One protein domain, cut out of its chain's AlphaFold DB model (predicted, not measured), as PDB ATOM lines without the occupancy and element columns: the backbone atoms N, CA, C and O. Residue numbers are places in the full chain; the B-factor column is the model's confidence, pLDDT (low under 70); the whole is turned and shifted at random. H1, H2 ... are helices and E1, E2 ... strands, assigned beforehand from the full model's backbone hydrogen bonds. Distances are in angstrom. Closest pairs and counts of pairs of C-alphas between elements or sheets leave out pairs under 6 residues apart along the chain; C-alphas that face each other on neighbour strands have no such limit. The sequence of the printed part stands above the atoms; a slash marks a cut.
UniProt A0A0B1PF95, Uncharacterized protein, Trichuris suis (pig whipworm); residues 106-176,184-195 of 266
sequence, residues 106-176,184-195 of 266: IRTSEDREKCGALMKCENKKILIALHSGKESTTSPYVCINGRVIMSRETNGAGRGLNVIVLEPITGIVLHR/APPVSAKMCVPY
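AT A GLANCE: This is residues 106 to 176 and 184 to 195 of the 266 residues of an uncharacterized protein of Trichuris suis (pig whipworm) (UniProt A0A0B1PF95). With little regular structure, this is one twisted antiparallel sheet, order E3, E2, E1, E4, with the short H1 grazing it and a long unnamed stretch, residues 151 to 176, looping from the end of E3 towards the E4 side of the sheet. The 83 printed residues hold H1, E1, E2, E3, E4 in turn, mostly strand, with 26 residues in named elements. It is compact, radius of gyration of the C-alphas 12.7 A, spanning 38 by 31 by 23 A.

HOW THE PARTS SIT: Look first at H1, residues 112 to 115, which only grazes the sheet; its one O i to N i+3 pair is not within range. E1, residues 125 to 131, E2, 141 to 144, and E3, 147 to 150, form a meander, successive antiparallel neighbours in two hairpins: find N 143 and O 129 at 2.7 A, N 142 and O 150 at 2.8 A. E4, residues 188 to 194, is antiparallel to E1, with N 126 and O 193 at 2.8 A.

IN THESE COORDINATES: Find H1 at C-alpha 112 (-17.425, 51.456, 27.404). E1 runs 19.6 A; E4 runs 19.7 A to C-alpha 194 (-19.099, 30.113, 34.367).

THE WHOLE: Residues 177 to 183 are not printed; C-alphas 176 and 184 are 10.9 A apart. Confidence is under 70 at, among others, residues 165 to 176.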
ATOM      1  N   ILE A 106     -12.905  38.034  13.888       52.78
ATOM      2  CA  ILE A 106     -13.890  38.627  14.800       52.78
ATOM      3  C   ILE A 106     -13.366  39.979  15.275       52.78
ATOM      4  O   ILE A 106     -12.529  40.084  16.173       52.78
ATOM      5  N   ARG A 107     -13.904  41.059  14.703       65.31
ATOM      6  CA  ARG A 107     -13.577  42.412  15.166       65.31
ATOM      7  C   ARG A 107     -14.168  42.615  16.554       65.31
ATOM      8  O   ARG A 107     -15.343  42.332  16.771       65.31
ATOM      9  N   THR A 108     -13.371  43.142  17.478       65.69
ATOM     10  CA  THR A 108     -13.845  43.559  18.801       65.69
ATOM     11  C   THR A 108     -13.587  45.046  18.985       65.69
ATOM     12  O   THR A 108     -12.581  45.568  18.505       65.69
ATOM     13  N   SER A 109     -14.499  45.747  19.655       65.75
ATOM     14  CA  SER A 109     -14.310  47.160  19.998       65.75
ATOM     15  C   SER A 109     -14.499  47.389  21.494       65.75
ATOM     16  O   SER A 109     -15.295  46.723  22.160       65.75
ATOM     17  N   GLU A 110     -13.716  48.310  22.052       65.38
ATOM     18  CA  GLU A 110     -13.854  48.735  23.443       65.38
ATOM     19  C   GLU A 110     -14.861  49.890  23.504       65.38
ATOM     20  O   GLU A 110     -14.494  51.060  23.501       65.38
ATOM     21  N   ASP A 111     -16.153  49.561  23.515       68.50
ATOM     22  CA  ASP A 111     -17.223  50.546  23.688       68.50
ATOM     23  C   ASP A 111     -17.727  50.507  25.137       68.50
ATOM     24  O   ASP A 111     -18.581  49.699  25.528       68.50
ATOM     25  N   ARG A 112     -17.138  51.376  25.965       61.31
ATOM     26  CA  ARG A 112     -17.425  51.456  27.404       61.31
ATOM     27  C   ARG A 112     -18.850  51.919  27.702       61.31
ATOM     28  O   ARG A 112     -19.377  51.566  28.760       61.31
ATOM     29  N   GLU A 113     -19.466  52.666  26.787       70.25
ATOM     30  CA  GLU A 113     -20.840  53.152  26.920       70.25
ATOM     31  C   GLU A 113     -21.840  52.019  26.670       70.25
ATOM     32  O   GLU A 113     -22.751  51.819  27.474       70.25
ATOM     33  N   LYS A 114     -21.624  51.207  25.624       71.19
ATOM     34  CA  LYS A 114     -22.487  50.048  25.325       71.19
ATOM     35  C   LYS A 114     -22.331  48.918  26.336       71.19
ATOM     36  O   LYS A 114     -23.318  48.369  26.817       71.19
ATOM     37  N   CYS A 115     -21.102  48.561  26.697       73.50
ATOM     38  CA  CYS A 115     -20.881  47.417  27.583       73.50
ATOM     39  C   CYS A 115     -21.107  47.752  29.068       73.50
ATOM     40  O   CYS A 115     -21.253  46.845  29.891       73.50
ATOM     41  N   GLY A 116     -21.209  49.044  29.403       65.69
ATOM     42  CA  GLY A 116     -21.463  49.568  30.738       65.69
ATOM     43  C   GLY A 116     -20.410  49.103  31.739       65.69
ATOM     44  O   GLY A 116     -20.557  48.057  32.371       65.69
ATOM     45  N   ALA A 117     -19.360  49.906  31.885       58.19
ATOM     46  CA  ALA A 117     -18.322  49.721  32.890       58.19
ATOM     47  C   ALA A 117     -18.937  49.564  34.294       58.19
ATOM     48  O   ALA A 117     -19.636  50.473  34.724       58.19
ATOM     49  N   LEU A 118     -18.701  48.424  34.972       57.00
ATOM     50  CA  LEU A 118     -18.529  48.274  36.442       57.00
ATOM     51  C   LEU A 118     -18.804  46.861  36.977       57.00
ATOM     52  O   LEU A 118     -18.387  46.558  38.092       57.00
ATOM     53  N   MET A 119     -19.461  45.977  36.226       63.97
ATOM     54  CA  MET A 119     -19.692  44.616  36.718       63.97
ATOM     55  C   MET A 119     -18.431  43.769  36.516       63.97
ATOM     56  O   MET A 119     -18.038  43.491  35.387       63.97
ATOM     57  N   LYS A 120     -17.772  43.372  37.607       71.69
ATOM     58  CA  LYS A 120     -16.703  42.367  37.581       71.69
ATOM     59  C   LYS A 120     -17.287  41.038  38.033       71.69
ATOM     60  O   LYS A 120     -17.840  40.951  39.125       71.69
ATOM     61  N   CYS A 121     -17.182  40.023  37.185       75.50
ATOM     62  CA  CYS A 121     -17.483  38.657  37.587       75.50
ATOM     63  C   CYS A 121     -16.356  38.107  38.474       75.50
ATOM     64  O   CYS A 121     -15.204  38.527  38.363       75.50
ATOM     65  N   GLU A 122     -16.695  37.168  39.355       77.50
ATOM     66  CA  GLU A 122     -15.714  36.387  40.116       77.50
ATOM     67  C   GLU A 122     -14.800  35.572  39.181       77.50
ATOM     68  O   GLU A 122     -15.116  35.343  38.010       77.50
ATOM     69  N   ASN A 123     -13.670  35.095  39.711       73.38
ATOM     70  CA  ASN A 123     -12.703  34.288  38.966       73.38
ATOM     71  C   ASN A 123     -13.387  33.099  38.251       73.38
ATOM     72  O   ASN A 123     -14.211  32.408  38.847       73.38
ATOM     73  N   LYS A 124     -13.000  32.829  36.992       72.50
ATOM     74  CA  LYS A 124     -13.550  31.771  36.108       72.50
ATOM     75  C   LYS A 124     -14.992  31.986  35.614       72.50
ATOM     76  O   LYS A 124     -15.629  31.026  35.181       72.50
ATOM     77  N   LYS A 125     -15.517  33.214  35.643       74.81
ATOM     78  CA  LYS A 125     -16.801  33.574  35.020       74.81
ATOM     79  C   LYS A 125     -16.598  34.665  33.965       74.81
ATOM     80  O   LYS A 125     -15.805  35.580  34.169       74.81
ATOM     81  N   ILE A 126     -17.323  34.574  32.855       78.12
ATOM     82  CA  ILE A 126     -17.362  35.583  31.793       78.12
ATOM     83  C   ILE A 126     -18.562  36.504  31.998       78.12
ATOM     84  O   ILE A 126     -19.660  36.046  32.307       78.12
ATOM     85  N   LEU A 127     -18.356  37.808  31.831       80.75
ATOM     86  CA  LEU A 127     -19.444  38.777  31.814       80.75
ATOM     87  C   LEU A 127     -20.025  38.832  30.406       80.75
ATOM     88  O   LEU A 127     -19.325  39.234  29.480       80.75
ATOM     89  N   ILE A 128     -21.305  38.519  30.268       84.88
ATOM     90  CA  ILE A 128     -22.056  38.727  29.033       84.88
ATOM     91  C   ILE A 128     -23.047  39.862  29.273       84.88
ATOM     92  O   ILE A 128     -23.856  39.797  30.198       84.88
ATOM     93  N   ALA A 129     -22.987  40.897  28.438       83.19
ATOM     94  CA  ALA A 129     -23.985  41.958  28.400       83.19
ATOM     95  C   ALA A 129     -24.641  41.981  27.024       83.19
ATOM     96  O   ALA A 129     -23.959  41.998  26.006       83.19
ATOM     97  N   LEU A 130     -25.965  41.975  26.987       87.88
ATOM     98  CA  LEU A 130     -26.738  41.931  25.757       87.88
ATOM     99  C   LEU A 130     -27.885  42.925  25.817       87.88
ATOM    100  O   LEU A 130     -28.483  43.156  26.868       87.88
ATOM    101  N   HIS A 131     -28.148  43.552  24.678       87.25
ATOM    102  CA  HIS A 131     -29.191  44.549  24.520       87.25
ATOM    103  C   HIS A 131     -29.920  44.293  23.210       87.25
ATOM    104  O   HIS A 131     -29.311  44.305  22.136       87.25
ATOM    105  N   SER A 132     -31.228  44.075  23.281       86.12
ATOM    106  CA  SER A 132     -32.053  43.958  22.087       86.12
ATOM    107  C   SER A 132     -32.307  45.340  21.489       86.12
ATOM    108  O   SER A 132     -32.548  46.310  22.204       86.12
ATOM    109  N   GLY A 133     -32.286  45.440  20.163       83.88
ATOM    110  CA  GLY A 133     -32.632  46.681  19.478       83.88
ATOM    111  C   GLY A 133     -34.093  47.097  19.691       83.88
ATOM    112  O   GLY A 133     -34.933  46.293  20.099       83.88
ATOM    113  N   LYS A 134     -34.400  48.357  19.378       81.81
ATOM    114  CA  LYS A 134     -35.756  48.920  19.350       81.81
ATOM    115  C   LYS A 134     -36.035  49.500  17.971       81.81
ATOM    116  O   LYS A 134     -35.466  50.533  17.594       81.81
ATOM    117  N   GLU A 135     -36.957  48.857  17.258       78.19
ATOM    118  CA  GLU A 135     -37.371  49.245  15.905       78.19
ATOM    119  C   GLU A 135     -36.146  49.484  14.995       78.19
ATOM    120  O   GLU A 135     -35.221  48.676  14.979       78.19
ATOM    121  N   SER A 136     -36.117  50.589  14.246       74.81
ATOM    122  CA  SER A 136     -34.981  51.014  13.417       74.81
ATOM    123  C   SER A 136     -34.027  51.984  14.124       74.81
ATOM    124  O   SER A 136     -33.048  52.423  13.524       74.81
ATOM    125  N   THR A 137     -34.312  52.347  15.378       76.44
ATOM    126  CA  THR A 137     -33.614  53.439  16.083       76.44
ATOM    127  C   THR A 137     -32.373  52.972  16.828       76.44
ATOM    128  O   THR A 137     -31.372  53.681  16.862       76.44
ATOM    129  N   THR A 138     -32.420  51.776  17.413       79.81
ATOM    130  CA  THR A 138     -31.309  51.210  18.182       79.81
ATOM    131  C   THR A 138     -31.044  49.794  17.704       79.81
ATOM    132  O   THR A 138     -31.948  48.962  17.655       79.81
ATOM    133  N   SER A 139     -29.800  49.525  17.314       82.50
ATOM    134  CA  SER A 139     -29.368  48.193  16.900       82.50
ATOM    135  C   SER A 139     -29.103  47.305  18.115       82.50
ATOM    136  O   SER A 139     -28.643  47.814  19.143       82.50
ATOM    137  N   PRO A 140     -29.318  45.985  18.004       89.12
ATOM    138  CA  PRO A 140     -28.878  45.061  19.035       89.12
ATOM    139  C   PRO A 140     -27.352  45.084  19.169       89.12
ATOM    140  O   PRO A 140     -26.633  45.350  18.199       89.12
ATOM    141  N   TYR A 141     -26.860  44.800  20.371       87.25
ATOM    142  CA  TYR A 141     -25.440  44.576  20.605       87.25
ATOM    143  C   TYR A 141     -25.205  43.516  21.679       87.25
ATOM    144  O   TYR A 141     -26.046  43.292  22.553       87.25
ATOM    145  N   VAL A 142     -24.037  42.883  21.608       85.56
ATOM    146  CA  VAL A 142     -23.557  41.922  22.596       85.56
ATOM    147  C   VAL A 142     -22.115  42.236  22.960       85.56
ATOM    148  O   VAL A 142     -21.265  42.457  22.092       85.56
ATOM    149  N   CYS A 143     -21.852  42.237  24.259       83.00
ATOM    150  CA  CYS A 143     -20.546  42.421  24.851       83.00
ATOM    151  C   CYS A 143     -20.126  41.198  25.657       83.00
ATOM    152  O   CYS A 143     -20.936  40.607  26.376       83.00
ATOM    153  N   ILE A 144     -18.831  40.902  25.616       81.69
ATOM    154  CA  ILE A 144     -18.188  39.871  26.426       81.69
ATOM    155  C   ILE A 144     -16.998  40.505  27.134       81.69
ATOM    156  O   ILE A 144     -16.147  41.122  26.497       81.69
ATOM    157  N   ASN A 145     -16.957  40.404  28.463       77.56
ATOM    158  CA  ASN A 145     -15.905  40.981  29.307       77.56
ATOM    159  C   ASN A 145     -15.616  42.464  29.000       77.56
ATOM    160  O   ASN A 145     -14.473  42.913  29.035       77.56
ATOM    161  N   GLY A 146     -16.663  43.231  28.682       76.69
ATOM    162  CA  GLY A 146     -16.554  44.663  28.387       76.69
ATOM    163  C   GLY A 146     -16.143  45.014  26.953       76.69
ATOM    164  O   GLY A 146     -16.025  46.197  26.652       76.69
ATOM    165  N   ARG A 147     -15.951  44.030  26.066       78.75
ATOM    166  CA  ARG A 147     -15.693  44.248  24.634       78.75
ATOM    167  C   ARG A 147     -16.946  43.963  23.824       78.75
ATOM    168  O   ARG A 147     -17.585  42.938  24.046       78.75
ATOM    169  N   VAL A 148     -17.278  44.829  22.873       81.81
ATOM    170  CA  VAL A 148     -18.358  44.584  21.912       81.81
ATOM    171  C   VAL A 148     -17.889  43.519  20.933       81.81
ATOM    172  O   VAL A 148     -16.883  43.703  20.248       81.81
ATOM    173  N   ILE A 149     -18.632  42.418  20.874       81.00
ATOM    174  CA  ILE A 149     -18.405  41.314  19.934       81.00
ATOM    175  C   ILE A 149     -19.393  41.393  18.776       81.00
ATOM    176  O   ILE A 149     -19.100  40.951  17.677       81.00
ATOM    177  N   MET A 150     -20.568  41.981  18.995       79.81
ATOM    178  CA  MET A 150     -21.569  42.139  17.950       79.81
ATOM    179  C   MET A 150     -22.313  43.459  18.141       79.81
ATOM    180  O   MET A 150     -22.785  43.760  19.231       79.81
ATOM    181  N   SER A 151     -22.404  44.257  17.086       82.25
ATOM    182  CA  SER A 151     -23.188  45.488  16.971       82.25
ATOM    183  C   SER A 151     -23.393  45.813  15.487       82.25
ATOM    184  O   SER A 151     -22.853  45.128  14.621       82.25
ATOM    185  N   ARG A 152     -24.131  46.878  15.150       83.50
ATOM    186  CA  ARG A 152     -24.275  47.307  13.746       83.50
ATOM    187  C   ARG A 152     -22.927  47.556  13.055       83.50
ATOM    188  O   ARG A 152     -22.775  47.243  11.881       83.50
ATOM    189  N   GLU A 153     -21.967  48.110  13.789       80.81
ATOM    190  CA  GLU A 153     -20.638  48.482  13.281       80.81
ATOM    191  C   GLU A 153     -19.587  47.384  13.512       80.81
ATOM    192  O   GLU A 153     -18.511  47.405  12.921       80.81
ATOM    193  N   THR A 154     -19.888  46.407  14.369       74.06
ATOM    194  CA  THR A 154     -18.970  45.335  14.769       74.06
ATOM    195  C   THR A 154     -19.623  43.994  14.468       74.06
ATOM    196  O   THR A 154     -20.562  43.607  15.149       74.06
ATOM    197  N   ASN A 155     -19.164  43.289  13.437       72.06
ATOM    198  CA  ASN A 155     -19.708  41.987  13.020       72.06
ATOM    199  C   ASN A 155     -21.204  41.996  12.605       72.06
ATOM    200  O   ASN A 155     -21.823  40.945  12.508       72.06
ATOM    201  N   GLY A 156     -21.774  43.169  12.288       80.00
ATOM    202  CA  GLY A 156     -22.932  43.295  11.388       80.00
ATOM    203  C   GLY A 156     -24.323  43.011  11.968       80.00
ATOM    204  O   GLY A 156     -25.181  42.504  11.250       80.00
ATOM    205  N   ALA A 157     -24.587  43.360  13.228       82.25
ATOM    206  CA  ALA A 157     -25.903  43.151  13.837       82.25
ATOM    207  C   ALA A 157     -27.023  43.919  13.100       82.25
ATOM    208  O   ALA A 157     -26.908  45.123  12.841       82.25
ATOM    209  N   GLY A 158     -28.132  43.236  12.800       80.44
ATOM    210  CA  GLY A 158     -29.190  43.736  11.917       80.44
ATOM    211  C   GLY A 158     -30.616  43.423  12.376       80.44
ATOM    212  O   GLY A 158     -30.865  43.025  13.516       80.44
ATOM    213  N   ARG A 159     -31.584  43.637  11.474       82.00
ATOM    214  CA  ARG A 159     -33.006  43.347  11.717       82.00
ATOM    215  C   ARG A 159     -33.233  41.837  11.785       82.00
ATOM    216  O   ARG A 159     -32.927  41.139  10.826       82.00
ATOM    217  N   GLY A 160     -33.875  41.375  12.854       81.31
ATOM    218  CA  GLY A 160     -34.214  39.966  13.058       81.31
ATOM    219  C   GLY A 160     -33.481  39.367  14.256       81.31
ATOM    220  O   GLY A 160     -33.091  40.087  15.178       81.31
ATOM    221  N   LEU A 161     -33.326  38.045  14.247       79.94
ATOM    222  CA  LEU A 161     -32.605  37.313  15.282       79.94
ATOM    223  C   LEU A 161     -31.101  37.369  14.994       79.94
ATOM    224  O   LEU A 161     -30.664  36.984  13.915       79.94
ATOM    225  N   ASN A 162     -30.325  37.849  15.962       79.44
ATOM    226  CA  ASN A 162     -28.867  37.886  15.888       79.44
ATOM    227  C   ASN A 162     -28.335  36.872  16.904       79.44
ATOM    228  O   ASN A 162     -28.703  36.948  18.077       79.44
ATOM    229  N   VAL A 163     -27.511  35.929  16.457       78.81
ATOM    230  CA  VAL A 163     -27.036  34.806  17.274       78.81
ATOM    231  C   VAL A 163     -25.522  34.882  17.383       78.81
ATOM    232  O   VAL A 163     -24.837  35.045  16.377       78.81
ATOM    233  N   ILE A 164     -25.011  34.751  18.605       72.06
ATOM    234  CA  ILE A 164     -23.603  34.449  18.853       72.06
ATOM    235  C   ILE A 164     -23.534  33.066  19.482       72.06
ATOM    236  O   ILE A 164     -24.271  32.774  20.424       72.06
ATOM    237  N   VAL A 165     -22.671  32.212  18.945       67.19
ATOM    238  CA  VAL A 165     -22.384  30.914  19.545       67.19
ATOM    239  C   VAL A 165     -21.123  31.094  20.368       67.19
ATOM    240  O   VAL A 165     -20.074  31.466  19.850       67.19
ATOM    241  N   LEU A 166     -21.265  30.911  21.675       65.81
ATOM    242  CA  LEU A 166     -20.145  30.849  22.595       65.81
ATOM    243  C   LEU A 166     -20.028  29.404  23.031       65.81
ATOM    244  O   LEU A 166     -21.000  28.817  23.497       65.81
ATOM    245  N   GLU A 167     -18.838  28.851  22.903       52.59
ATOM    246  CA  GLU A 167     -18.481  27.620  23.585       52.59
ATOM    247  C   GLU A 167     -18.300  27.977  25.071       52.59
ATOM    248  O   GLU A 167     -17.273  28.547  25.449       52.59
ATOM    249  N   PRO A 168     -19.357  27.857  25.901       62.56
ATOM    250  CA  PRO A 168     -19.572  26.612  26.643       62.56
ATOM    251  C   PRO A 168     -21.056  26.269  26.920       62.56
ATOM    252  O   PRO A 168     -21.918  27.140  27.002       62.56
ATOM    253  N   ILE A 169     -21.333  24.971  27.120       48.38
ATOM    254  CA  ILE A 169     -22.665  24.350  27.282       48.38
ATOM    255  C   ILE A 169     -23.564  25.175  28.223       48.38
ATOM    256  O   ILE A 169     -23.398  25.143  29.438       48.38
ATOM    257  N   THR A 170     -24.552  25.896  27.696       52.12
ATOM    258  CA  THR A 170     -25.593  26.523  28.523       52.12
ATOM    259  C   THR A 170     -26.964  26.312  27.905       52.12
ATOM    260  O   THR A 170     -27.212  26.749  26.786       52.12
ATOM    261  N   GLY A 171     -27.871  25.697  28.666       42.66
ATOM    262  CA  GLY A 171     -29.309  25.722  28.411       42.66
ATOM    263  C   GLY A 171     -29.949  26.826  29.245       42.66
ATOM    264  O   GLY A 171     -30.261  26.613  30.414       42.66
ATOM    265  N   ILE A 172     -30.115  28.020  28.670       37.78
ATOM    266  CA  ILE A 172     -30.832  29.123  29.323       37.78
ATOM    267  C   ILE A 172     -31.912  29.637  28.375       37.78
ATOM    268  O   ILE A 172     -31.629  30.099  27.273       37.78
ATOM    269  N   VAL A 173     -33.159  29.587  28.839       33.44
ATOM    270  CA  VAL A 173     -34.318  30.161  28.154       33.44
ATOM    271  C   VAL A 173     -34.612  31.525  28.772       33.44
ATOM    272  O   VAL A 173     -35.056  31.623  29.914       33.44
ATOM    273  N   LEU A 174     -34.361  32.591  28.012       43.12
ATOM    274  CA  LEU A 174     -34.636  33.968  28.418       43.12
ATOM    275  C   LEU A 174     -36.007  34.405  27.887       43.12
ATOM    276  O   LEU A 174     -36.117  35.081  26.873       43.12
ATOM    277  N   HIS A 175     -37.037  34.039  28.648       36.22
ATOM    278  CA  HIS A 175     -38.369  34.651  28.648       36.22
ATOM    279  C   HIS A 175     -39.338  34.323  27.488       36.22
ATOM    280  O   HIS A 175     -38.961  34.041  26.354       36.22
ATOM    281  N   ARG A 176     -40.638  34.357  27.821       32.91
ATOM    282  CA  ARG A 176     -41.797  34.069  26.960       32.91
ATOM    283  C   ARG A 176     -42.609  35.358  26.828       32.91
ATOM    284  O   ARG A 176     -42.956  35.957  27.838       32.91
ATOM    285  N   ALA A 184     -42.170  44.476  21.709       65.56
ATOM    286  CA  ALA A 184     -41.684  44.289  23.068       65.56
ATOM    287  C   ALA A 184     -40.646  45.382  23.391       65.56
ATOM    288  O   ALA A 184     -39.863  45.765  22.510       65.56
ATOM    289  N   PRO A 185     -40.645  45.929  24.618       74.44
ATOM    290  CA  PRO A 185     -39.616  46.875  25.020       74.44
ATOM    291  C   PRO A 185     -38.233  46.226  24.871       74.44
ATOM    292  O   PRO A 185     -38.105  45.014  25.065       74.44
ATOM    293  N   PRO A 186     -37.195  47.006  24.524       77.12
ATOM    294  CA  PRO A 186     -35.860  46.455  24.401       77.12
ATOM    295  C   PRO A 186     -35.416  45.865  25.743       77.12
ATOM    296  O   PRO A 186     -35.540  46.497  26.792       77.12
ATOM    297  N   VAL A 187     -34.907  44.641  25.698       81.31
ATOM    298  CA  VAL A 187     -34.373  43.913  26.840       81.31
ATOM    299  C   VAL A 187     -32.878  44.181  26.914       81.31
ATOM    300  O   VAL A 187     -32.156  43.959  25.944       81.31
ATOM    301  N   SER A 188     -32.407  44.623  28.076       81.31
ATOM    302  CA  SER A 188     -30.984  44.665  28.400       81.31
ATOM    303  C   SER A 188     -30.715  43.726  29.564       81.31
ATOM    304  O   SER A 188     -31.341  43.856  30.615       81.31
ATOM    305  N   ALA A 189     -29.803  42.777  29.381       80.75
ATOM    306  CA  ALA A 189     -29.408  41.846  30.425       80.75
ATOM    307  C   ALA A 189     -27.887  41.805  30.560       80.75
ATOM    308  O   ALA A 189     -27.151  41.901  29.577       80.75
ATOM    309  N   LYS A 190     -27.427  41.647  31.801       80.81
ATOM    310  CA  LYS A 190     -26.025  41.420  32.149       80.81
ATOM    311  C   LYS A 190     -25.955  40.203  33.054       80.81
ATOM    312  O   LYS A 190     -26.688  40.141  34.038       80.81
ATOM    313  N   MET A 191     -25.094  39.247  32.732       81.38
ATOM    314  CA  MET A 191     -24.946  38.024  33.517       81.38
ATOM    315  C   MET A 191     -23.502  37.539  33.553       81.38
ATOM    316  O   MET A 191     -22.743  37.738  32.606       81.38
ATOM    317  N   CYS A 192     -23.138  36.887  34.655       79.75
ATOM    318  CA  CYS A 192     -21.890  36.145  34.771       79.75
ATOM    319  C   CYS A 192     -22.146  34.677  34.435       79.75
ATOM    320  O   CYS A 192     -22.919  34.021  35.132       79.75
ATOM    321  N   VAL A 193     -21.471  34.157  33.415       79.31
ATOM    322  CA  VAL A 193     -21.569  32.754  32.991       79.31
ATOM    323  C   VAL A 193     -20.272  32.029  33.367       79.31
ATOM    324  O   VAL A 193     -19.195  32.565  33.110       79.31
ATOM    325  N   PRO A 194     -20.310  30.859  34.027       71.69
ATOM    326  CA  PRO A 194     -19.099  30.113  34.367       71.69
ATOM    327  C   PRO A 194     -18.368  29.615  33.114       71.69
ATOM    328  O   PRO A 194     -18.992  29.181  32.153       71.69
ATOM    329  N   TYR A 195     -17.035  29.634  33.151       63.81
ATOM    330  CA  TYR A 195     -16.177  29.114  32.078       63.81
ATOM    331  C   TYR A 195     -16.165  27.576  32.036       63.81
ATOM    332  O   TYR A 195     -15.919  26.969  31.002       63.81
TER     333      TYR A 195